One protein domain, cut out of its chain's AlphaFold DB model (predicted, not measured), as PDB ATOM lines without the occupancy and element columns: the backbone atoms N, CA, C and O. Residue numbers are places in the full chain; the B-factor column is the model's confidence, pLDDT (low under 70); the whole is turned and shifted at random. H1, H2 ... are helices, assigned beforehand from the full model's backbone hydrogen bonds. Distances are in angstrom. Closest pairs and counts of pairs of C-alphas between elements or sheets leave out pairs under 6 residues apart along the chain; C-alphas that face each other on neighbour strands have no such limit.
ATOM      1  N   ARG A   7      16.649 -11.354   5.820       40.47
ATOM      2  CA  ARG A   7      16.861 -10.140   6.619       40.47
ATOM      3  C   ARG A   7      17.626  -9.047   5.891       40.47
ATOM      4  O   ARG A   7      17.241  -7.915   6.049       40.47
ATOM      5  N   GLN A   8      18.650  -9.319   5.082       44.03
ATOM      6  CA  GLN A   8      19.404  -8.237   4.426       44.03
ATOM      7  C   GLN A   8      18.605  -7.538   3.320       44.03
ATOM      8  O   GLN A   8      18.749  -6.333   3.140       44.03
ATOM      9  N   LEU A   9      17.741  -8.271   2.606       42.88
ATOM     10  CA  LEU A   9      16.799  -7.665   1.661       42.88
ATOM     11  C   LEU A   9      15.714  -6.882   2.418       42.88
ATOM     12  O   LEU A   9      15.401  -5.755   2.044       42.88
ATOM     13  N   GLY A  10      15.215  -7.451   3.522       43.44
ATOM     14  CA  GLY A  10      14.298  -6.780   4.438       43.44
ATOM     15  C   GLY A  10      14.890  -5.501   5.030       43.44
ATOM     16  O   GLY A  10      14.252  -4.468   4.957       43.44
ATOM     17  N   ASP A  11      16.124  -5.528   5.524       43.34
ATOM     18  CA  ASP A  11      16.814  -4.420   6.190       43.34
ATOM     19  C   ASP A  11      17.197  -3.307   5.201       43.34
ATOM     20  O   ASP A  11      17.153  -2.128   5.551       43.34
ATOM     21  N   ALA A  12      17.518  -3.655   3.947       44.56
ATOM     22  CA  ALA A  12      17.738  -2.679   2.877       44.56
ATOM     23  C   ALA A  12      16.435  -1.985   2.429       44.56
ATOM     24  O   ALA A  12      16.486  -0.853   1.950       44.56
ATOM     25  N   MET A  13      15.281  -2.641   2.606       43.44
ATOM     26  CA  MET A  13      13.949  -2.105   2.290       43.44
ATOM     27  C   MET A  13      13.171  -1.603   3.524       43.44
ATOM     28  O   MET A  13      12.135  -0.969   3.373       43.44
ATOM     29  N   ALA A  14      13.677  -1.823   4.743       38.88
ATOM     30  CA  ALA A  14      13.041  -1.454   6.014       38.88
ATOM     31  C   ALA A  14      13.261   0.013   6.420       38.88
ATOM     32  O   ALA A  14      12.881   0.416   7.521       38.88
ATOM     33  N   SER A  15      13.832   0.843   5.541       41.97
ATOM     34  CA  SER A  15      13.619   2.286   5.668       41.97
ATOM     35  C   SER A  15      12.104   2.504   5.607       41.97
ATOM     36  O   SER A  15      11.504   1.974   4.676       41.97
ATOM     37  N   PRO A  16      11.462   3.195   6.572       40.75
ATOM     38  CA  PRO A  16      10.009   3.238   6.670       40.75
ATOM     39  C   PRO A  16       9.448   3.727   5.341       40.75
ATOM     40  O   PRO A  16       9.561   4.912   5.009       40.75
ATOM     41  N   LEU A  17       8.910   2.783   4.563       46.81
ATOM     42  CA  LEU A  17       8.179   3.074   3.347       46.81
ATOM     43  C   LEU A  17       7.151   4.110   3.767       46.81
ATOM     44  O   LEU A  17       6.396   3.886   4.718       46.81
ATOM     45  N   ARG A  18       7.194   5.290   3.136       46.97
ATOM     46  CA  ARG A  18       6.154   6.287   3.363       46.97
ATOM     47  C   ARG A  18       4.860   5.550   3.085       46.97
ATOM     48  O   ARG A  18       4.664   5.082   1.964       46.97
ATOM     49  N   SER A  19       4.032   5.401   4.117       45.81
ATOM     50  CA  SER A  19       2.693   4.877   3.926       45.81
ATOM     51  C   SER A  19       2.095   5.650   2.753       45.81
ATOM     52  O   SER A  19       2.338   6.868   2.674       45.81
ATOM     53  N   PRO A  20       1.374   4.985   1.828       48.44
ATOM     54  CA  PRO A  20       0.563   5.713   0.860       48.44
ATOM     55  C   PRO A  20      -0.125   6.864   1.603       48.44
ATOM     56  O   PRO A  20      -0.503   6.655   2.767       48.44
ATOM     57  N   PRO A  21      -0.184   8.082   1.024       43.72
ATOM     58  CA  PRO A  21      -0.835   9.205   1.691       43.72
ATOM     59  C   PRO A  21      -2.157   8.676   2.237       43.72
ATOM     60  O   PRO A  21      -2.884   8.051   1.463       43.72
ATOM     61  N   PRO A  22      -2.393   8.767   3.559       41.31
ATOM     62  CA  PRO A  22      -3.469   8.024   4.182       41.31
ATOM     63  C   PRO A  22      -4.750   8.371   3.438       41.31
ATOM     64  O   PRO A  22      -5.168   9.533   3.442       41.31
ATOM     65  N   ALA A  23      -5.348   7.371   2.782       46.34
ATOM     66  CA  ALA A  23      -6.761   7.432   2.473       46.34
ATOM     67  C   ALA A  23      -7.415   7.759   3.812       46.34
ATOM     68  O   ALA A  23      -7.151   7.097   4.816       46.34
ATOM     69  N   ASN A  24      -8.074   8.911   3.866       40.69
ATOM     70  CA  ASN A  24      -8.473   9.557   5.103       40.69
ATOM     71  C   ASN A  24      -9.195   8.514   5.989       40.69
ATOM     72  O   ASN A  24     -10.284   8.083   5.611       40.69
ATOM     73  N   PRO A  25      -8.621   8.066   7.128       40.00
ATOM     74  CA  PRO A  25      -9.035   6.829   7.814       40.00
ATOM     75  C   PRO A  25     -10.432   6.906   8.458       40.00
ATOM     76  O   PRO A  25     -10.873   5.981   9.132       40.00
ATOM     77  N   GLY A  26     -11.134   8.027   8.265       37.09
ATOM     78  CA  GLY A  26     -12.520   8.252   8.663       37.09
ATOM     79  C   GLY A  26     -13.546   8.128   7.532       37.09
ATOM     80  O   GLY A  26     -14.719   8.404   7.787       37.09
ATOM     81  N   ILE A  27     -13.165   7.736   6.310       44.00
ATOM     82  CA  ILE A  27     -14.127   7.435   5.235       44.00
ATOM     83  C   ILE A  27     -14.706   6.035   5.487       44.00
ATOM     84  O   ILE A  27     -14.370   5.032   4.873       44.00
ATOM     85  N   LEU A  28     -15.564   5.988   6.508       52.16
ATOM     86  CA  LEU A  28     -16.452   4.882   6.832       52.16
ATOM     87  C   LEU A  28     -17.399   4.619   5.651       52.16
ATOM     88  O   LEU A  28     -17.771   5.549   4.936       52.16
ATOM     89  N   ILE A  29     -17.881   3.378   5.537       49.09
ATOM     90  CA  ILE A  29     -18.858   2.840   4.559       49.09
ATOM     91  C   ILE A  29     -20.040   3.773   4.212       49.09
ATOM     92  O   ILE A  29     -20.668   3.637   3.164       49.09
ATOM     93  N   HIS A  30     -20.329   4.766   5.055       45.69
ATOM     94  CA  HIS A  30     -21.246   5.857   4.744       45.69
ATOM     95  C   HIS A  30     -20.929   6.636   3.456       45.69
ATOM     96  O   HIS A  30     -21.877   7.135   2.851       45.69
ATOM     97  N   ALA A  31     -19.667   6.729   3.023       50.00
ATOM     98  CA  ALA A  31     -19.330   7.294   1.712       50.00
ATOM     99  C   ALA A  31     -19.601   6.301   0.577       50.00
ATOM    100  O   ALA A  31     -20.160   6.682  -0.449       50.00
ATOM    101  N   TYR A  32     -19.303   5.024   0.827       54.62
ATOM    102  CA  TYR A  32     -19.441   3.982  -0.169       54.62
ATOM    103  C   TYR A  32     -20.883   3.719  -0.581       54.62
ATOM    104  O   TYR A  32     -21.056   3.201  -1.651       54.62
ATOM    105  N   PHE A  33     -21.942   3.987   0.187       61.66
ATOM    106  CA  PHE A  33     -23.305   3.707  -0.313       61.66
ATOM    107  C   PHE A  33     -24.349   4.577   0.405       61.66
ATOM    108  O   PHE A  33     -24.912   4.158   1.425       61.66
ATOM    109  N   PRO A  34     -24.629   5.802  -0.085       55.47
ATOM    110  CA  PRO A  34     -25.373   6.800   0.684       55.47
ATOM    111  C   PRO A  34     -26.879   6.518   0.841       55.47
ATOM    112  O   PRO A  34     -27.522   7.136   1.688       55.47
ATOM    113  N   THR A  35     -27.476   5.604   0.064       56.75
ATOM    114  CA  THR A  35     -28.947   5.524  -0.080       56.75
ATOM    115  C   THR A  35     -29.605   4.207   0.336       56.75
ATOM    116  O   THR A  35     -30.837   4.139   0.376       56.75
ATOM    117  N   VAL A  36     -28.858   3.168   0.724       53.44
ATOM    118  CA  VAL A  36     -29.475   1.868   1.043       53.44
ATOM    119  C   VAL A  36     -29.762   1.733   2.540       53.44
ATOM    120  O   VAL A  36     -28.865   1.623   3.383       53.44
ATOM    121  N   ALA A  37     -31.064   1.761   2.833       52.66
ATOM    122  CA  ALA A  37     -31.696   1.750   4.144       52.66
ATOM    123  C   ALA A  37     -31.317   0.552   5.051       52.66
ATOM    124  O   ALA A  37     -30.637  -0.398   4.677       52.66
ATOM    125  N   ARG A  38     -31.873   0.601   6.266       58.09
ATOM    126  CA  ARG A  38     -31.641  -0.177   7.500       58.09
ATOM    127  C   ARG A  38     -31.683  -1.729   7.530       58.09
ATOM    128  O   ARG A  38     -31.305  -2.221   8.594       58.09
ATOM    129  N   PRO A  39     -32.112  -2.543   6.534       59.44
ATOM    130  CA  PRO A  39     -32.156  -4.013   6.655       59.44
ATOM    131  C   PRO A  39     -30.938  -4.707   7.283       59.44
ATOM    132  O   PRO A  39     -31.129  -5.648   8.053       59.44
ATOM    133  N   ALA A  40     -29.715  -4.228   7.035       70.12
ATOM    134  CA  ALA A  40     -28.512  -4.840   7.604       70.12
ATOM    135  C   ALA A  40     -28.452  -4.756   9.143       70.12
ATOM    136  O   ALA A  40     -27.992  -5.696   9.780       70.12
ATOM    137  N   ALA A  41     -28.975  -3.695   9.767       81.62
ATOM    138  CA  ALA A  41     -28.849  -3.497  11.215       81.62
ATOM    139  C   ALA A  41     -29.583  -4.580  12.029       81.62
ATOM    140  O   ALA A  41     -29.058  -5.088  13.016       81.62
ATOM    141  N   ASN A  42     -30.780  -4.981  11.586       86.12
ATOM    142  CA  ASN A  42     -31.548  -6.044  12.244       86.12
ATOM    143  C   ASN A  42     -30.922  -7.429  12.045       86.12
ATOM    144  O   ASN A  42     -31.125  -8.311  12.880       86.12
ATOM    145  N   LEU A  43     -30.218  -7.630  10.928       89.00
ATOM    146  CA  LEU A  43     -29.502  -8.868  10.642       89.00
ATOM    147  C   LEU A  43     -28.266  -8.964  11.540       89.00
ATOM    148  O   LEU A  43     -28.155  -9.908  12.313       89.00
ATOM    149  N   VAL A  44     -27.434  -7.922  11.527       91.31
ATOM    150  CA  VAL A  44     -26.219  -7.775  12.338       91.31
ATOM    151  C   VAL A  44     -26.494  -7.931  13.836       91.31
ATOM    152  O   VAL A  44     -25.761  -8.636  14.521       91.31
ATOM    153  N   ALA A  45     -27.587  -7.357  14.352       93.06
ATOM    154  CA  ALA A  45     -27.945  -7.458  15.769       93.06
ATOM    155  C   ALA A  45     -28.188  -8.902  16.258       93.06
ATOM    156  O   ALA A  45     -28.135  -9.162  17.462       93.06
ATOM    157  N   LYS A  46     -28.478  -9.843  15.349       94.44
ATOM    158  CA  LYS A  46     -28.690 -11.260  15.683       94.44
ATOM    159  C   LYS A  46     -27.395 -12.073  15.678       94.44
ATOM    160  O   LYS A  46     -27.387 -13.149  16.274       94.44
ATOM    161  N   LEU A  47     -26.338 -11.569  15.046       95.75
ATOM    162  CA  LEU A  47     -25.053 -12.252  14.897       95.75
ATOM    163  C   LEU A  47     -24.243 -12.092  16.190       95.75
ATOM    164  O   LEU A  47     -24.178 -11.004  16.778       95.75
ATOM    165  N   LYS A  48     -23.663 -13.182  16.692       96.00
ATOM    166  CA  LYS A  48     -22.962 -13.195  17.984       96.00
ATOM    167  C   LYS A  48     -21.528 -13.675  17.872       96.00
ATOM    168  O   LYS A  48     -20.670 -13.092  18.534       96.00
ATOM    169  N   THR A  49     -21.306 -14.725  17.099       97.25
ATOM    170  CA  THR A  49     -20.007 -15.367  16.908       97.25
ATOM    171  C   THR A  49     -19.353 -14.877  15.624       97.25
ATOM    172  O   THR A  49     -20.038 -14.358  14.750       97.25
ATOM    173  N   GLU A  50     -18.035 -15.025  15.519       95.88
ATOM    174  CA  GLU A  50     -17.290 -14.738  14.290       95.88
ATOM    175  C   GLU A  50     -17.863 -15.514  13.094       95.88
ATOM    176  O   GLU A  50     -18.167 -14.914  12.063       95.88
ATOM    177  N   ASP A  51     -18.142 -16.806  13.286       95.25
ATOM    178  CA  ASP A  51     -18.744 -17.678  12.274       95.25
ATOM    179  C   ASP A  51     -20.125 -17.179  11.813       95.25
ATOM    180  O   ASP A  51     -20.405 -17.200  10.614       95.25
ATOM    181  N   ASP A  52     -20.964 -16.646  12.717       96.31
ATOM    182  CA  ASP A  52     -22.273 -16.075  12.348       96.31
ATOM    183  C   ASP A  52     -22.110 -14.906  11.359       96.31
ATOM    184  O   ASP A  52     -22.911 -14.741  10.433       96.31
ATOM    185  N   PHE A  53     -21.090 -14.065  11.569       96.75
ATOM    186  CA  PHE A  53     -20.795 -12.945  10.678       96.75
ATOM    187  C   PHE A  53     -20.281 -13.428   9.325       96.75
ATOM    188  O   PHE A  53     -20.765 -12.951   8.297       96.75
ATOM    189  N   LEU A  54     -19.349 -14.384   9.319       94.69
ATOM    190  CA  LEU A  54     -18.774 -14.937   8.093       94.69
ATOM    191  C   LEU A  54     -19.834 -15.655   7.247       94.69
ATOM    192  O   LEU A  54     -19.971 -15.363   6.062       94.69
ATOM    193  N   GLU A  55     -20.658 -16.511   7.857       95.38
ATOM    194  CA  GLU A  55     -21.737 -17.218   7.160       95.38
ATOM    195  C   GLU A  55     -22.786 -16.240   6.602       95.38
ATOM    196  O   GLU A  55     -23.312 -16.410   5.497       95.38
ATOM    197  N   CYS A  56     -23.107 -15.184   7.355       95.88
ATOM    198  CA  CYS A  56     -24.033 -14.153   6.902       95.88
ATOM    199  C   CYS A  56     -23.475 -13.358   5.709       95.88
ATOM    200  O   CYS A  56     -24.215 -13.096   4.756       95.88
ATOM    201  N   ALA A  57     -22.200 -12.968   5.761       95.75
ATOM    202  CA  ALA A  57     -21.525 -12.257   4.680       95.75
ATOM    203  C   ALA A  57     -21.458 -13.114   3.404       95.75
ATOM    204  O   ALA A  57     -21.878 -12.662   2.340       95.75
ATOM    205  N   ASP A  58     -21.064 -14.383   3.528       96.19
ATOM    206  CA  ASP A  58     -21.010 -15.344   2.421       96.19
ATOM    207  C   ASP A  58     -22.388 -15.548   1.756       96.19
ATOM    208  O   ASP A  58     -22.519 -15.500   0.532       96.19
ATOM    209  N   LYS A  59     -23.471 -15.674   2.538       96.25
ATOM    210  CA  LYS A  59     -24.842 -15.762   1.992       96.25
ATOM    211  C   LYS A  59     -25.235 -14.528   1.177       96.25
ATOM    212  O   LYS A  59     -25.902 -14.659   0.143       96.25
ATOM    213  N   LEU A  60     -24.860 -13.338   1.645       95.62
ATOM    214  CA  LEU A  60     -25.125 -12.080   0.947       95.62
ATOM    215  C   LEU A  60     -24.290 -11.982  -0.329       95.62
ATOM    216  O   LEU A  60     -24.843 -11.685  -1.383       95.62
ATOM    217  N   GLU A  61     -23.007 -12.327  -0.274       95.75
ATOM    218  CA  GLU A  61     -22.127 -12.353  -1.442       95.75
ATOM    219  C   GLU A  61     -22.614 -13.345  -2.510       95.75
ATOM    220  O   GLU A  61     -22.797 -12.978  -3.671       95.75
ATOM    221  N   LYS A  62     -22.938 -14.585  -2.125       94.38
ATOM    222  CA  LYS A  62     -23.535 -15.585  -3.027       94.38
ATOM    223  C   LYS A  62     -24.834 -15.080  -3.644       94.38
ATOM    224  O   LYS A  62     -25.115 -15.346  -4.812       94.38
ATOM    225  N   THR A  63     -25.641 -14.347  -2.880       94.25
ATOM    226  CA  THR A  63     -26.854 -13.710  -3.404       94.25
ATOM    227  C   THR A  63     -26.503 -12.603  -4.394       94.25
ATOM    228  O   THR A  63     -27.109 -12.550  -5.459       94.25
ATOM    229  N   ALA A  64     -25.508 -11.767  -4.103       94.81
ATOM    230  CA  ALA A  64     -25.038 -10.721  -5.005       94.81
ATOM    231  C   ALA A  64     -24.585 -11.290  -6.356       94.81
ATOM    232  O   ALA A  64     -25.070 -10.848  -7.397       94.81
ATOM    233  N   ARG A  65     -23.756 -12.345  -6.334       92.44
ATOM    234  CA  ARG A  65     -23.296 -13.064  -7.535       92.44
ATOM    235  C   ARG A  65     -24.465 -13.591  -8.370       92.44
ATOM    236  O   ARG A  65     -24.443 -13.477  -9.591       92.44
ATOM    237  N   LYS A  66     -25.539 -14.077  -7.730       94.44
ATOM    238  CA  LYS A  66     -26.754 -14.516  -8.443       94.44
ATOM    239  C   LYS A  66     -27.466 -13.390  -9.189       94.44
ATOM    240  O   LYS A  66     -28.016 -13.635 -10.257       94.44
ATOM    241  N   TRP A  67     -27.484 -12.179  -8.636       93.38
ATOM    242  CA  TRP A  67     -28.141 -11.029  -9.267       93.38
ATOM    243  C   TRP A  67     -27.249 -10.300 -10.274       93.38
ATOM    244  O   TRP A  67     -27.779  -9.541 -11.077       93.38
ATOM    245  N   HIS A  68     -25.937 -10.561 -10.278       89.50
ATOM    246  CA  HIS A  68     -24.955  -9.868 -11.120       89.50
ATOM    247  C   HIS A  68     -25.324  -9.869 -12.613       89.50
ATOM    248  O   HIS A  68     -25.231  -8.841 -13.270       89.50
ATOM    249  N   VAL A  69     -25.830 -10.995 -13.129       87.56
ATOM    250  CA  VAL A  69     -26.145 -11.175 -14.561       87.56
ATOM    251  C   VAL A  69     -27.490 -10.541 -14.974       87.56
ATOM    252  O   VAL A  69     -27.759 -10.401 -16.162       87.56
ATOM    253  N   GLY A  70     -28.355 -10.146 -14.027       90.88
ATOM    254  CA  GLY A  70     -29.725  -9.704 -14.343       90.88
ATOM    255  C   GLY A  70     -30.173  -8.388 -13.706       90.88
ATOM    256  O   GLY A  70     -30.833  -7.584 -14.356       90.88
ATOM    257  N   ASP A  71     -29.830  -8.147 -12.442       94.69
ATOM    258  CA  ASP A  71     -30.204  -6.941 -11.697       94.69
ATOM    259  C   ASP A  71     -28.980  -6.437 -10.927       94.69
ATOM    260  O   ASP A  71     -28.775  -6.748  -9.748       94.69
ATOM    261  N   MET A  72     -28.158  -5.647 -11.622       92.75
ATOM    262  CA  MET A  72     -26.911  -5.097 -11.087       92.75
ATOM    263  C   MET A  72     -27.151  -4.266  -9.818       92.75
ATOM    264  O   MET A  72     -26.435  -4.405  -8.830       92.75
ATOM    265  N   SER A  73     -28.236  -3.486  -9.781       92.44
ATOM    266  CA  SER A  73     -28.663  -2.734  -8.593       92.44
ATOM    267  C   SER A  73     -28.908  -3.639  -7.381       92.44
ATOM    268  O   SER A  73     -28.629  -3.277  -6.236       92.44
ATOM    269  N   LYS A  74     -29.480  -4.826  -7.585       93.69
ATOM    270  CA  LYS A  74     -29.684  -5.801  -6.510       93.69
ATOM    271  C   LYS A  74     -28.404  -6.543  -6.144       93.69
ATOM    272  O   LYS A  74     -28.222  -6.820  -4.958       93.69
ATOM    273  N   ALA A  75     -27.530  -6.827  -7.106       93.69
ATOM    274  CA  ALA A  75     -26.208  -7.385  -6.839       93.69
ATOM    275  C   ALA A  75     -25.403  -6.455  -5.924       93.69
ATOM    276  O   ALA A  75     -24.997  -6.868  -4.839       93.69
ATOM    277  N   ILE A  76     -25.304  -5.177  -6.300       92.25
ATOM    278  CA  ILE A  76     -24.592  -4.143  -5.544       92.25
ATOM    279  C   ILE A  76     -25.128  -4.065  -4.117       92.25
ATOM    280  O   ILE A  76     -24.373  -4.316  -3.187       92.25
ATOM    281  N   ARG A  77     -26.445  -3.915  -3.918       92.56
ATOM    282  CA  ARG A  77     -27.056  -3.903  -2.570       92.56
ATOM    283  C   ARG A  77     -26.692  -5.107  -1.693       92.56
ATOM    284  O   ARG A  77     -26.636  -4.974  -0.472       92.56
ATOM    285  N   ASN A  78     -26.497  -6.288  -2.279       93.81
ATOM    286  CA  ASN A  78     -26.087  -7.472  -1.524       93.81
ATOM    287  C   ASN A  78     -24.581  -7.467  -1.220       93.81
ATOM    288  O   ASN A  78     -24.207  -7.817  -0.101       93.81
ATOM    289  N   TYR A  79     -23.731  -7.015  -2.149       94.38
ATOM    290  CA  TYR A  79     -22.307  -6.798  -1.872       94.38
ATOM    291  C   TYR A  79     -22.097  -5.749  -0.772       94.38
ATOM    292  O   TYR A  79     -21.342  -5.987   0.166       94.38
ATOM    293  N   GLU A  80     -22.841  -4.643  -0.813       92.06
ATOM    294  CA  GLU A  80     -22.857  -3.626   0.244       92.06
ATOM    295  C   GLU A  80     -23.198  -4.209   1.612       92.06
ATOM    296  O   GLU A  80     -22.544  -3.929   2.617       92.06
ATOM    297  N   ALA A  81     -24.272  -5.001   1.658       93.44
ATOM    298  CA  ALA A  81     -24.728  -5.618   2.887       93.44
ATOM    299  C   ALA A  81     -23.672  -6.592   3.425       93.44
ATOM    300  O   ALA A  81     -23.433  -6.595   4.630       93.44
ATOM    301  N   SER A  82     -23.016  -7.360   2.547       94.62
ATOM    302  CA  SER A  82     -21.910  -8.250   2.916       94.62
ATOM    303  C   SER A  82     -20.729  -7.470   3.509       94.62
ATOM    304  O   SER A  82     -20.299  -7.759   4.626       94.62
ATOM    305  N   LEU A  83     -20.286  -6.392   2.846       94.75
ATOM    306  CA  LEU A  83     -19.218  -5.521   3.352       94.75
ATOM    307  C   LEU A  83     -19.550  -4.916   4.723       94.75
ATOM    308  O   LEU A  83     -18.682  -4.878   5.591       94.75
ATOM    309  N   ARG A  84     -20.798  -4.481   4.952       94.06
ATOM    310  CA  ARG A  84     -21.244  -3.958   6.260       94.06
ATOM    311  C   ARG A  84     -21.221  -5.025   7.354       94.06
ATOM    312  O   ARG A  84     -20.851  -4.722   8.485       94.06
ATOM    313  N   VAL A  85     -21.621  -6.258   7.032       95.62
ATOM    314  CA  VAL A  85     -21.548  -7.388   7.970       95.62
ATOM    315  C   VAL A  85     -20.088  -7.661   8.342       95.62
ATOM    316  O   VAL A  85     -19.782  -7.743   9.528       95.62
ATOM    317  N   LEU A  86     -19.180  -7.713   7.362       96.12
ATOM    318  CA  LEU A  86     -17.747  -7.929   7.601       96.12
ATOM    319  C   LEU A  86     -17.086  -6.770   8.359       96.12
ATOM    320  O   LEU A  86     -16.242  -6.999   9.222       96.12
ATOM    321  N   GLU A  87     -17.483  -5.526   8.094       95.88
ATOM    322  CA  GLU A  87     -16.985  -4.364   8.836       95.88
ATOM    323  C   GLU A  87     -17.389  -4.426  10.317       95.88
ATOM    324  O   GLU A  87     -16.562  -4.187  11.199       95.88
ATOM    325  N   GLU A  88     -18.642  -4.781  10.614       96.31
ATOM    326  CA  GLU A  88     -19.078  -4.961  12.000       96.31
ATOM    327  C   GLU A  88     -18.379  -6.155  12.661       96.31
ATOM    328  O   GLU A  88     -17.979  -6.072  13.827       96.31
ATOM    329  N   ALA A  89     -18.156  -7.238  11.911       96.50
ATOM    330  CA  ALA A  89     -17.371  -8.375  12.375       96.50
ATOM    331  C   ALA A  89     -15.959  -7.935  12.785       96.50
ATOM    332  O   ALA A  89     -15.516  -8.251  13.884       96.50
ATOM    333  N   MET A  90     -15.287  -7.115  11.970       97.19
ATOM    334  CA  MET A  90     -13.966  -6.563  12.289       97.19
ATOM    335  C   MET A  90     -13.974  -5.645  13.517       97.19
ATOM    336  O   MET A  90     -13.014  -5.655  14.286       97.19
ATOM    337  N   LYS A  91     -15.036  -4.859  13.739       97.19
ATOM    338  CA  LYS A  91     -15.169  -4.030  14.955       97.19
ATOM    339  C   LYS A  91     -15.299  -4.891  16.207       97.19
ATOM    340  O   LYS A  91     -14.737  -4.555  17.249       97.19
ATOM    341  N   ARG A  92     -16.033  -6.000  16.108       97.50
ATOM    342  CA  ARG A  92     -16.277  -6.923  17.221       97.50
ATOM    343  C   ARG A  92     -15.115  -7.888  17.471       97.50
ATOM    344  O   ARG A  92     -14.861  -8.237  18.622       97.50
ATOM    345  N   PHE A  93     -14.405  -8.274  16.416       97.31
ATOM    346  CA  PHE A  93     -13.287  -9.217  16.415       97.31
ATOM    347  C   PHE A  93     -12.052  -8.581  15.744       97.31
ATOM    348  O   PHE A  93     -11.623  -9.019  14.676       97.31
ATOM    349  N   PRO A  94     -11.437  -7.543  16.345       97.81
ATOM    350  CA  PRO A  94     -10.368  -6.768  15.702       97.81
ATOM    351  C   PRO A  94      -9.093  -7.570  15.406       97.81
ATOM    352  O   PRO A  94      -8.319  -7.186  14.531       97.81
ATOM    353  N   THR A  95      -8.880  -8.679  16.115       97.38
ATOM    354  CA  THR A  95      -7.749  -9.602  15.928       97.38
ATOM    355  C   THR A  95      -8.074 -10.767  14.991       97.38
ATOM    356  O   THR A  95      -7.234 -11.645  14.816       97.38
ATOM    357  N   SER A  96      -9.282 -10.817  14.419       96.94
ATOM    358  CA  SER A  96      -9.653 -11.861  13.467       96.94
ATOM    359  C   SER A  96      -8.993 -11.601  12.114       96.94
ATOM    360  O   SER A  96      -9.324 -10.646  11.406       96.94
ATOM    361  N   VAL A  97      -8.070 -12.489  11.745       96.25
ATOM    362  CA  VAL A  97      -7.448 -12.513  10.415       96.25
ATOM    363  C   VAL A  97      -8.492 -12.862   9.360       96.25
ATOM    364  O   VAL A  97      -8.545 -12.207   8.326       96.25
ATOM    365  N   ILE A  98      -9.379 -13.816   9.657       95.31
ATOM    366  CA  ILE A  98     -10.397 -14.320   8.728       95.31
ATOM    367  C   ILE A  98     -11.400 -13.216   8.358       95.31
ATOM    368  O   ILE A  98     -11.711 -13.045   7.180       95.31
ATOM    369  N   CYS A  99     -11.866 -12.408   9.319       95.75
ATOM    370  CA  CYS A  99     -12.753 -11.272   9.036       95.75
ATOM    371  C   CYS A  99     -12.081 -10.234   8.128       95.75
ATOM    372  O   CYS A  99     -12.694  -9.754   7.174       95.75
ATOM    373  N   LYS A 100     -10.816  -9.894   8.416       97.81
ATOM    374  CA  LYS A 100     -10.039  -8.939   7.613       97.81
ATOM    375  C   LYS A 100      -9.798  -9.468   6.202       97.81
ATOM    376  O   LYS A 100     -10.068  -8.759   5.235       97.81
ATOM    377  N   TYR A 101      -9.346 -10.716   6.098       96.06
ATOM    378  CA  TYR A 101      -9.098 -11.400   4.837       96.06
ATOM    379  C   TYR A 101     -10.350 -11.414   3.956       96.06
ATOM    380  O   TYR A 101     -10.308 -10.899   2.844       96.06
ATOM    381  N   ASN A 102     -11.490 -11.889   4.475       96.44
ATOM    382  CA  ASN A 102     -12.733 -11.965   3.701       96.44
ATOM    383  C   ASN A 102     -13.238 -10.585   3.255       96.44
ATOM    384  O   ASN A 102     -13.709 -10.437   2.129       96.44
ATOM    385  N   ARG A 103     -13.106  -9.544   4.093       96.62
ATOM    386  CA  ARG A 103     -13.462  -8.178   3.678       96.62
ATOM    387  C   ARG A 103     -12.582  -7.697   2.532       96.62
ATOM    388  O   ARG A 103     -13.100  -7.141   1.568       96.62
ATOM    389  N   ALA A 104     -11.271  -7.885   2.638       96.50
ATOM    390  CA  ALA A 104     -10.348  -7.443   1.606       96.50
ATOM    391  C   ALA A 104     -10.493  -8.238   0.303       96.50
ATOM    392  O   ALA A 104     -10.462  -7.638  -0.765       96.50
ATOM    393  N   ALA A 105     -10.724  -9.550   0.385       95.94
ATOM    394  CA  ALA A 105     -11.015 -10.391  -0.772       95.94
ATOM    395  C   ALA A 105     -12.285  -9.921  -1.501       95.94
ATOM    396  O   ALA A 105     -12.292  -9.803  -2.724       95.94
ATOM    397  N   LEU A 106     -13.337  -9.555  -0.758       95.88
ATOM    398  CA  LEU A 106     -14.541  -8.984  -1.358       95.88
ATOM    399  C   LEU A 106     -14.278  -7.616  -2.013       95.88
ATOM    400  O   LEU A 106     -14.826  -7.336  -3.077       95.88
ATOM    401  N   LEU A 107     -13.436  -6.766  -1.416       95.56
ATOM    402  CA  LEU A 107     -13.039  -5.488  -2.022       95.56
ATOM    403  C   LEU A 107     -12.238  -5.693  -3.316       95.56
ATOM    404  O   LEU A 107     -12.516  -5.015  -4.300       95.56
ATOM    405  N   LEU A 108     -11.303  -6.646  -3.342       94.88
ATOM    406  CA  LEU A 108     -10.569  -7.031  -4.552       94.88
ATOM    407  C   LEU A 108     -11.518  -7.493  -5.661       94.88
ATOM    408  O   LEU A 108     -11.491  -6.947  -6.760       94.88
ATOM    409  N   HIS A 109     -12.441  -8.400  -5.333       93.88
ATOM    410  CA  HIS A 109     -13.464  -8.878  -6.267       93.88
ATOM    411  C   HIS A 109     -14.312  -7.727  -6.844       93.88
ATOM    412  O   HIS A 109     -14.642  -7.707  -8.031       93.88
ATOM    413  N   LEU A 110     -14.665  -6.732  -6.022       92.81
ATOM    414  CA  LEU A 110     -15.380  -5.539  -6.490       92.81
ATOM    415  C   LEU A 110     -14.509  -4.637  -7.374       92.81
ATOM    416  O   LEU A 110     -15.023  -4.088  -8.347       92.81
ATOM    417  N   ALA A 111     -13.219  -4.493  -7.059       93.50
ATOM    418  CA  ALA A 111     -12.272  -3.706  -7.845       93.50
ATOM    419  C   ALA A 111     -12.008  -4.310  -9.238       93.50
ATOM    420  O   ALA A 111     -11.751  -3.575 -10.191       93.50
ATOM    421  N   GLU A 112     -12.089  -5.633  -9.377       91.81
ATOM    422  CA  GLU A 112     -11.918  -6.344 -10.651       91.81
ATOM    423  C   GLU A 112     -13.155  -6.256 -11.562       91.81
ATOM    424  O   GLU A 112     -13.048  -6.317 -12.794       91.81
ATOM    425  N   SER A 113     -14.344  -6.070 -10.981       90.62
ATOM    426  CA  SER A 113     -15.593  -5.985 -11.737       90.62
ATOM    427  C   SER A 113     -15.827  -4.588 -12.315       90.62
ATOM    428  O   SER A 113     -16.495  -3.726 -11.735       90.62
ATOM    429  N   HIS A 114     -15.329  -4.390 -13.535       87.56
ATOM    430  CA  HIS A 114     -15.539  -3.172 -14.321       87.56
ATOM    431  C   HIS A 114     -17.028  -2.841 -14.505       87.56
ATOM    432  O   HIS A 114     -17.396  -1.671 -14.523       87.56
ATOM    433  N   GLU A 115     -17.896  -3.852 -14.604       90.62
ATOM    434  CA  GLU A 115     -19.347  -3.687 -14.758       90.62
ATOM    435  C   GLU A 115     -19.992  -3.080 -13.506       90.62
ATOM    436  O   GLU A 115     -20.816  -2.169 -13.615       90.62
ATOM    437  N   LEU A 116     -19.592  -3.544 -12.315       89.19
ATOM    438  CA  LEU A 116     -20.092  -3.019 -11.040       89.19
ATOM    439  C   LEU A 116     -19.654  -1.570 -10.820       89.19
ATOM    440  O   LEU A 116     -20.453  -0.748 -10.363       89.19
ATOM    441  N   ILE A 117     -18.407  -1.257 -11.181       88.12
ATOM    442  CA  ILE A 117     -17.845   0.095 -11.089       88.12
ATOM    443  C   ILE A 117     -18.524   1.021 -12.108       88.12
ATOM    444  O   ILE A 117     -19.007   2.092 -11.743       88.12
ATOM    445  N   ALA A 118     -18.643   0.597 -13.372       88.00
ATOM    446  CA  ALA A 118     -19.249   1.388 -14.444       88.00
ATOM    447  C   ALA A 118     -20.745   1.656 -14.223       88.00
ATOM    448  O   ALA A 118     -21.247   2.706 -14.622       88.00
ATOM    449  N   TYR A 119     -21.459   0.742 -13.557       87.44
ATOM    450  CA  TYR A 119     -22.855   0.955 -13.174       87.44
ATOM    451  C   TYR A 119     -23.023   2.107 -12.162       87.44
ATOM    452  O   TYR A 119     -24.129   2.615 -11.982       87.44
ATOM    453  N   GLY A 120     -21.941   2.537 -11.498       78.81
ATOM    454  CA  GLY A 120     -21.947   3.652 -10.547       78.81
ATOM    455  C   GLY A 120     -22.622   3.322  -9.219       78.81
ATOM    456  O   GLY A 120     -22.947   4.224  -8.448       78.81
ATOM    457  N   GLY A 121     -22.872   2.039  -8.948       68.50
ATOM    458  CA  GLY A 121     -23.416   1.632  -7.660       68.50
ATOM    459  C   GLY A 121     -22.344   1.551  -6.580       68.50
ATOM    460  O   GLY A 121     -22.690   1.778  -5.431       68.50
ATOM    461  N   VAL A 122     -21.072   1.322  -6.935       72.81
ATOM    462  CA  VAL A 122     -19.925   1.541  -6.040       72.81
ATOM    463  C   VAL A 122     -19.424   2.975  -6.280       72.81
ATOM    464  O   VAL A 122     -18.926   3.261  -7.363       72.81
ATOM    465  N   PRO A 123     -19.621   3.917  -5.348       58.72
ATOM    466  CA  PRO A 123     -19.369   5.345  -5.534       58.72
ATOM    467  C   PRO A 123     -17.905   5.721  -5.334       58.72
ATOM    468  O   PRO A 123     -17.530   6.859  -5.611       58.72
ATOM    469  N   ASP A 124     -17.093   4.776  -4.875       73.25
ATOM    470  CA  ASP A 124     -15.667   4.950  -4.719       73.25
ATOM    471  C   ASP A 124     -14.965   4.473  -5.987       73.25
ATOM    472  O   ASP A 124     -15.369   3.506  -6.638       73.25
ATOM    473  N   THR A 125     -13.902   5.179  -6.360       86.81
ATOM    474  CA  THR A 125     -13.080   4.789  -7.501       86.81
ATOM    475  C   THR A 125     -12.415   3.443  -7.215       86.81
ATOM    476  O   THR A 125     -12.143   3.103  -6.063       86.81
ATOM    477  N   LYS A 126     -12.090   2.687  -8.268       91.25
ATOM    478  CA  LYS A 126     -11.324   1.437  -8.156       91.25
ATOM    479  C   LYS A 126     -10.076   1.605  -7.274       91.25
ATOM    480  O   LYS A 126      -9.821   0.792  -6.392       91.25
ATOM    481  N   CYS A 127      -9.377   2.729  -7.439       92.00
ATOM    482  CA  CYS A 127      -8.240   3.144  -6.617       92.00
ATOM    483  C   CYS A 127      -8.558   3.219  -5.106       92.00
ATOM    484  O   CYS A 127      -7.781   2.721  -4.294       92.00
ATOM    485  N   ALA A 128      -9.704   3.782  -4.708       91.81
ATOM    486  CA  ALA A 128     -10.107   3.854  -3.299       91.81
ATOM    487  C   ALA A 128     -10.421   2.466  -2.713       91.81
ATOM    488  O   ALA A 128      -9.913   2.126  -1.644       91.81
ATOM    489  N   ILE A 129     -11.155   1.627  -3.455       93.06
ATOM    490  CA  ILE A 129     -11.463   0.240  -3.063       93.06
ATOM    491  C   ILE A 129     -10.170  -0.561  -2.834       93.06
ATOM    492  O   ILE A 129     -10.028  -1.256  -1.824       93.06
ATOM    493  N   LEU A 130      -9.206  -0.437  -3.751       94.81
ATOM    494  CA  LEU A 130      -7.904  -1.098  -3.658       94.81
ATOM    495  C   LEU A 130      -7.069  -0.562  -2.489       94.81
ATOM    496  O   LEU A 130      -6.443  -1.345  -1.776       94.81
ATOM    497  N   GLY A 131      -7.091   0.750  -2.240       95.25
ATOM    498  CA  GLY A 131      -6.426   1.361  -1.085       95.25
ATOM    499  C   GLY A 131      -6.935   0.814   0.255       95.25
ATOM    500  O   GLY A 131      -6.138   0.511   1.152       95.25
ATOM    501  N   ASP A 132      -8.248   0.614   0.370       94.81
ATOM    502  CA  ASP A 132      -8.863  -0.023   1.536       94.81
ATOM    503  C   ASP A 132      -8.452  -1.495   1.658       94.81
ATOM    504  O   ASP A 132      -8.055  -1.929   2.743       94.81
ATOM    505  N   ALA A 133      -8.479  -2.253   0.556       96.19
ATOM    506  CA  ALA A 133      -8.042  -3.650   0.540       96.19
ATOM    507  C   ALA A 133      -6.584  -3.793   1.011       96.19
ATOM    508  O   ALA A 133      -6.307  -4.591   1.908       96.19
ATOM    509  N   VAL A 134      -5.667  -2.964   0.493       97.38
ATOM    510  CA  VAL A 134      -4.255  -2.929   0.916       97.38
ATOM    511  C   VAL A 134      -4.134  -2.650   2.416       97.38
ATOM    512  O   VAL A 134      -3.359  -3.312   3.108       97.38
ATOM    513  N   THR A 135      -4.893  -1.685   2.941       97.06
ATOM    514  CA  THR A 135      -4.850  -1.327   4.368       97.06
ATOM    515  C   THR A 135      -5.278  -2.504   5.244       97.06
ATOM    516  O   THR A 135      -4.554  -2.892   6.161       97.06
ATOM    517  N   ILE A 136      -6.409  -3.131   4.918       97.19
ATOM    518  CA  ILE A 136      -6.953  -4.269   5.671       97.19
ATOM    519  C   ILE A 136      -6.024  -5.487   5.581       97.19
ATOM    520  O   ILE A 136      -5.814  -6.175   6.581       97.19
ATOM    521  N   LEU A 137      -5.443  -5.756   4.409       97.56
ATOM    522  CA  LEU A 137      -4.533  -6.886   4.206       97.56
ATOM    523  C   LEU A 137      -3.193  -6.692   4.910       97.56
ATOM    524  O   LEU A 137      -2.637  -7.663   5.413       97.56
ATOM    525  N   ARG A 138      -2.688  -5.458   5.029       98.00
ATOM    526  CA  ARG A 138      -1.515  -5.178   5.874       98.00
ATOM    527  C   ARG A 138      -1.802  -5.501   7.339       98.00
ATOM    528  O   ARG A 138      -0.996  -6.183   7.964       98.00
ATOM    529  N   GLU A 139      -2.968  -5.105   7.853       97.69
ATOM    530  CA  GLU A 139      -3.390  -5.466   9.215       97.69
ATOM    531  C   GLU A 139      -3.542  -6.986   9.391       97.69
ATOM    532  O   GLU A 139      -3.118  -7.533  10.408       97.69
ATOM    533  N   ALA A 140      -4.121  -7.686   8.410       96.94
ATOM    534  CA  ALA A 140      -4.236  -9.146   8.430       96.94
ATOM    535  C   ALA A 140      -2.855  -9.826   8.421       96.94
ATOM    536  O   ALA A 140      -2.613 -10.739   9.207       96.94
ATOM    537  N   LYS A 141      -1.928  -9.332   7.591       97.94
ATOM    538  CA  LYS A 141      -0.551  -9.832   7.471       97.94
ATOM    539  C   LYS A 141       0.250  -9.607   8.753       97.94
ATOM    540  O   LYS A 141       1.106 -10.413   9.090       97.94
ATOM    541  N   ASP A 142       0.002  -8.516   9.473       97.75
ATOM    542  CA  ASP A 142       0.662  -8.267  10.759       97.75
ATOM    543  C   ASP A 142       0.151  -9.211  11.864       97.75
ATOM    544  O   ASP A 142       0.901  -9.547  12.782       97.75
ATOM    545  N   LEU A 143      -1.096  -9.684  11.760       97.69
ATOM    546  CA  LEU A 143      -1.677 -10.683  12.663       97.69
ATOM    547  C   LEU A 143      -1.267 -12.123  12.307       97.69
ATOM    548  O   LEU A 143      -1.060 -12.929  13.213       97.69
ATOM    549  N   SER A 144      -1.136 -12.446  11.016       97.12
ATOM    550  CA  SER A 144      -0.688 -13.753  10.519       97.12
ATOM    551  C   SER A 144       0.371 -13.586   9.421       97.12
ATOM    552  O   SER A 144       0.053 -13.588   8.230       97.12
ATOM    553  N   PRO A 145       1.652 -13.409   9.794       96.94
ATOM    554  CA  PRO A 145       2.713 -13.122   8.833       96.94
ATOM    555  C   PRO A 145       3.069 -14.309   7.940       96.94
ATOM    556  O   PRO A 145       3.722 -14.093   6.927       96.94
ATOM    557  N   ASP A 146       2.663 -15.529   8.277       96.38
ATOM    558  CA  ASP A 146       2.972 -16.736   7.500       96.38
ATOM    559  C   ASP A 146       1.750 -17.252   6.718       96.38
ATOM    560  O   ASP A 146       1.753 -18.383   6.244       96.38
ATOM    561  N   ASP A 147       0.703 -16.431   6.581       95.06
ATOM    562  CA  ASP A 147      -0.480 -16.741   5.776       95.06
ATOM    563  C   ASP A 147      -0.220 -16.420   4.295       95.06
ATOM    564  O   ASP A 147       0.006 -15.262   3.918       95.06
ATOM    565  N   ALA A 148      -0.188 -17.461   3.460       95.69
ATOM    566  CA  ALA A 148       0.113 -17.339   2.038       95.69
ATOM    567  C   ALA A 148      -0.967 -16.545   1.281       95.69
ATOM    568  O   ALA A 148      -0.623 -15.677   0.475       95.69
ATOM    569  N   ASP A 149      -2.247 -16.756   1.594       94.94
ATOM    570  CA  ASP A 149      -3.370 -16.124   0.895       94.94
ATOM    571  C   ASP A 149      -3.446 -14.629   1.200       94.94
ATOM    572  O   ASP A 149      -3.619 -13.800   0.301       94.94
ATOM    573  N   VAL A 150      -3.235 -14.250   2.465       96.25
ATOM    574  CA  VAL A 150      -3.145 -12.839   2.865       96.25
ATOM    575  C   VAL A 150      -2.019 -12.134   2.106       96.25
ATOM    576  O   VAL A 150      -2.193 -11.002   1.650       96.25
ATOM    577  N   ARG A 151      -0.862 -12.786   1.942       97.44
ATOM    578  CA  ARG A 151       0.282 -12.223   1.207       97.44
ATOM    579  C   ARG A 151       0.016 -12.110  -0.285       97.44
ATOM    580  O   ARG A 151       0.328 -11.073  -0.868       97.44
ATOM    581  N   PHE A 152      -0.557 -13.146  -0.888       97.12
ATOM    582  CA  PHE A 152      -0.918 -13.142  -2.299       97.12
ATOM    583  C   PHE A 152      -1.899 -12.008  -2.609       97.12
ATOM    584  O   PHE A 152      -1.613 -11.160  -3.455       97.12
ATOM    585  N   ASN A 153      -2.989 -11.912  -1.844       96.75
ATOM    586  CA  ASN A 153      -3.996 -10.868  -2.020       96.75
ATOM    587  C   ASN A 153      -3.442  -9.470  -1.720       96.75
ATOM    588  O   ASN A 153      -3.831  -8.504  -2.374       96.75
ATOM    589  N   LEU A 154      -2.509  -9.330  -0.771       98.25
ATOM    590  CA  LEU A 154      -1.838  -8.050  -0.525       98.25
ATOM    591  C   LEU A 154      -0.992  -7.623  -1.730       98.25
ATOM    592  O   LEU A 154      -1.060  -6.467  -2.139       98.25
ATOM    593  N   GLY A 155      -0.227  -8.549  -2.316       97.25
ATOM    594  CA  GLY A 155       0.519  -8.297  -3.548       97.25
ATOM    595  C   GLY A 155      -0.400  -7.880  -4.699       97.25
ATOM    596  O   GLY A 155      -0.148  -6.858  -5.335       97.25
ATOM    597  N   GLN A 156      -1.497  -8.614  -4.906       97.00
ATOM    598  CA  GLN A 156      -2.524  -8.321  -5.915       97.00
ATOM    599  C   GLN A 156      -3.129  -6.923  -5.729       97.00
ATOM    600  O   GLN A 156      -3.145  -6.125  -6.664       97.00
ATOM    601  N   ALA A 157      -3.558  -6.587  -4.508       96.69
ATOM    602  CA  ALA A 157      -4.146  -5.287  -4.197       96.69
ATOM    603  C   ALA A 157      -3.171  -4.133  -4.466       96.69
ATOM    604  O   ALA A 157      -3.573  -3.085  -4.971       96.69
ATOM    605  N   ILE A 158      -1.884  -4.324  -4.154       97.19
ATOM    606  CA  ILE A 158      -0.848  -3.326  -4.425       97.19
ATOM    607  C   ILE A 158      -0.620  -3.164  -5.934       97.19
ATOM    608  O   ILE A 158      -0.565  -2.028  -6.400       97.19
ATOM    609  N   VAL A 159      -0.508  -4.257  -6.697       96.31
ATOM    610  CA  VAL A 159      -0.358  -4.197  -8.165       96.31
ATOM    611  C   VAL A 159      -1.563  -3.505  -8.799       96.31
ATOM    612  O   VAL A 159      -1.385  -2.546  -9.541       96.31
ATOM    613  N   GLY A 160      -2.782  -3.892  -8.418       94.56
ATOM    614  CA  GLY A 160      -3.991  -3.232  -8.901       94.56
ATOM    615  C   GLY A 160      -4.014  -1.739  -8.563       94.56
ATOM    616  O   GLY A 160      -4.402  -0.925  -9.392       94.56
ATOM    617  N   LEU A 161      -3.572  -1.346  -7.360       94.12
ATOM    618  CA  LEU A 161      -3.521   0.068  -6.964       94.12
ATOM    619  C   LEU A 161      -2.528   0.869  -7.815       94.12
ATOM    620  O   LEU A 161      -2.761   2.051  -8.072       94.12
ATOM    621  N   VAL A 162      -1.423   0.233  -8.213       94.19
ATOM    622  CA  VAL A 162      -0.416   0.793  -9.118       94.19
ATOM    623  C   VAL A 162      -0.982   0.970 -10.524       94.19
ATOM    624  O   VAL A 162      -0.766   2.029 -11.111       94.19
ATOM    625  N   ASP A 163      -1.737  -0.005 -11.027       91.31
ATOM    626  CA  ASP A 163      -2.356   0.061 -12.356       91.31
ATOM    627  C   ASP A 163      -3.385   1.199 -12.473       91.31
ATOM    628  O   ASP A 163      -3.567   1.761 -13.549       91.31
ATOM    629  N   GLU A 164      -4.007   1.596 -11.359       91.31
ATOM    630  CA  GLU A 164      -4.923   2.745 -11.292       91.31
ATOM    631  C   GLU A 164      -4.215   4.106 -11.142       91.31
ATOM    632  O   GLU A 164      -4.878   5.141 -11.028       91.31
ATOM    633  N   GLN A 165      -2.878   4.148 -11.087       88.12
ATOM    634  CA  GLN A 165      -2.143   5.413 -11.063       88.12
ATOM    635  C   GLN A 165      -1.912   5.921 -12.490       88.12
ATOM    636  O   GLN A 165      -1.018   5.457 -13.198       88.12
TER     637      GLN A 165
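This is residues 7 to 165 of the 637 residues of an uncharacterized protein of Trichodelitschia bisporula (UniProt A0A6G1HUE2). Five helices, H3, H4, H5, H7 and H8, form an up-and-down bundle, each running against the one before it, in a zigzag with H3, H5 and H8 on one side and H4 and H7 on the other. Short H2 packs on H4, H6 lies near one end of the bundle, and residues 7 to 18, with H1, stick out. The 159 printed residues hold eight named helices, H1 to H8 in chain order, and no named strand: all helix. The whole is compact, with a radius of gyration of the C-alphas of 16.1 A, and spans 51 by 36 by 27 A.

H4, residues 72 to 92, touches H3, residues 50 to 68, as a hairpin at 13 degrees, a shallow tilt; C-alphas 64 and 75 are closest, 4.0 A. With residues 81 to 88 alone, H4 touches H2, residues 39 to 44, closest at C-alphas 81 and 40, 6.1 A. The hub, H5, residues 97 to 112, touches H4 (C-alphas 103 and 86, 5.8 A). H5 touches H7, residues 126 to 143, opposite ways at 21 degrees, closest at C-alphas 104 and 133, 4.6 A. H7 and H8, residues 148 to 163, form a hairpin; C-alphas 137 and 154 are closest, 5.6 A. H5 and H6, residues 114 to 118, touch only at the corner, and only just, with 3 pairs of C-alphas within 8 A. H1, residues 7 to 13, touches no helix. Every O i to N i+4 pair is within hydrogen-bond range except in H2, with 1 of 2.

H4 is 30.3 A long, H3 27.0 A, H7 25.9 A. H1 begins at C-alpha 7 (16.861, -10.140, 6.619); H8 ends at C-alpha 163 (-2.356, 0.061, -12.356).

The printed part has no cut. The H1 to H2 link is long, 25 residues. Residues 7 to 39, 121 and 123 have pLDDT under 70.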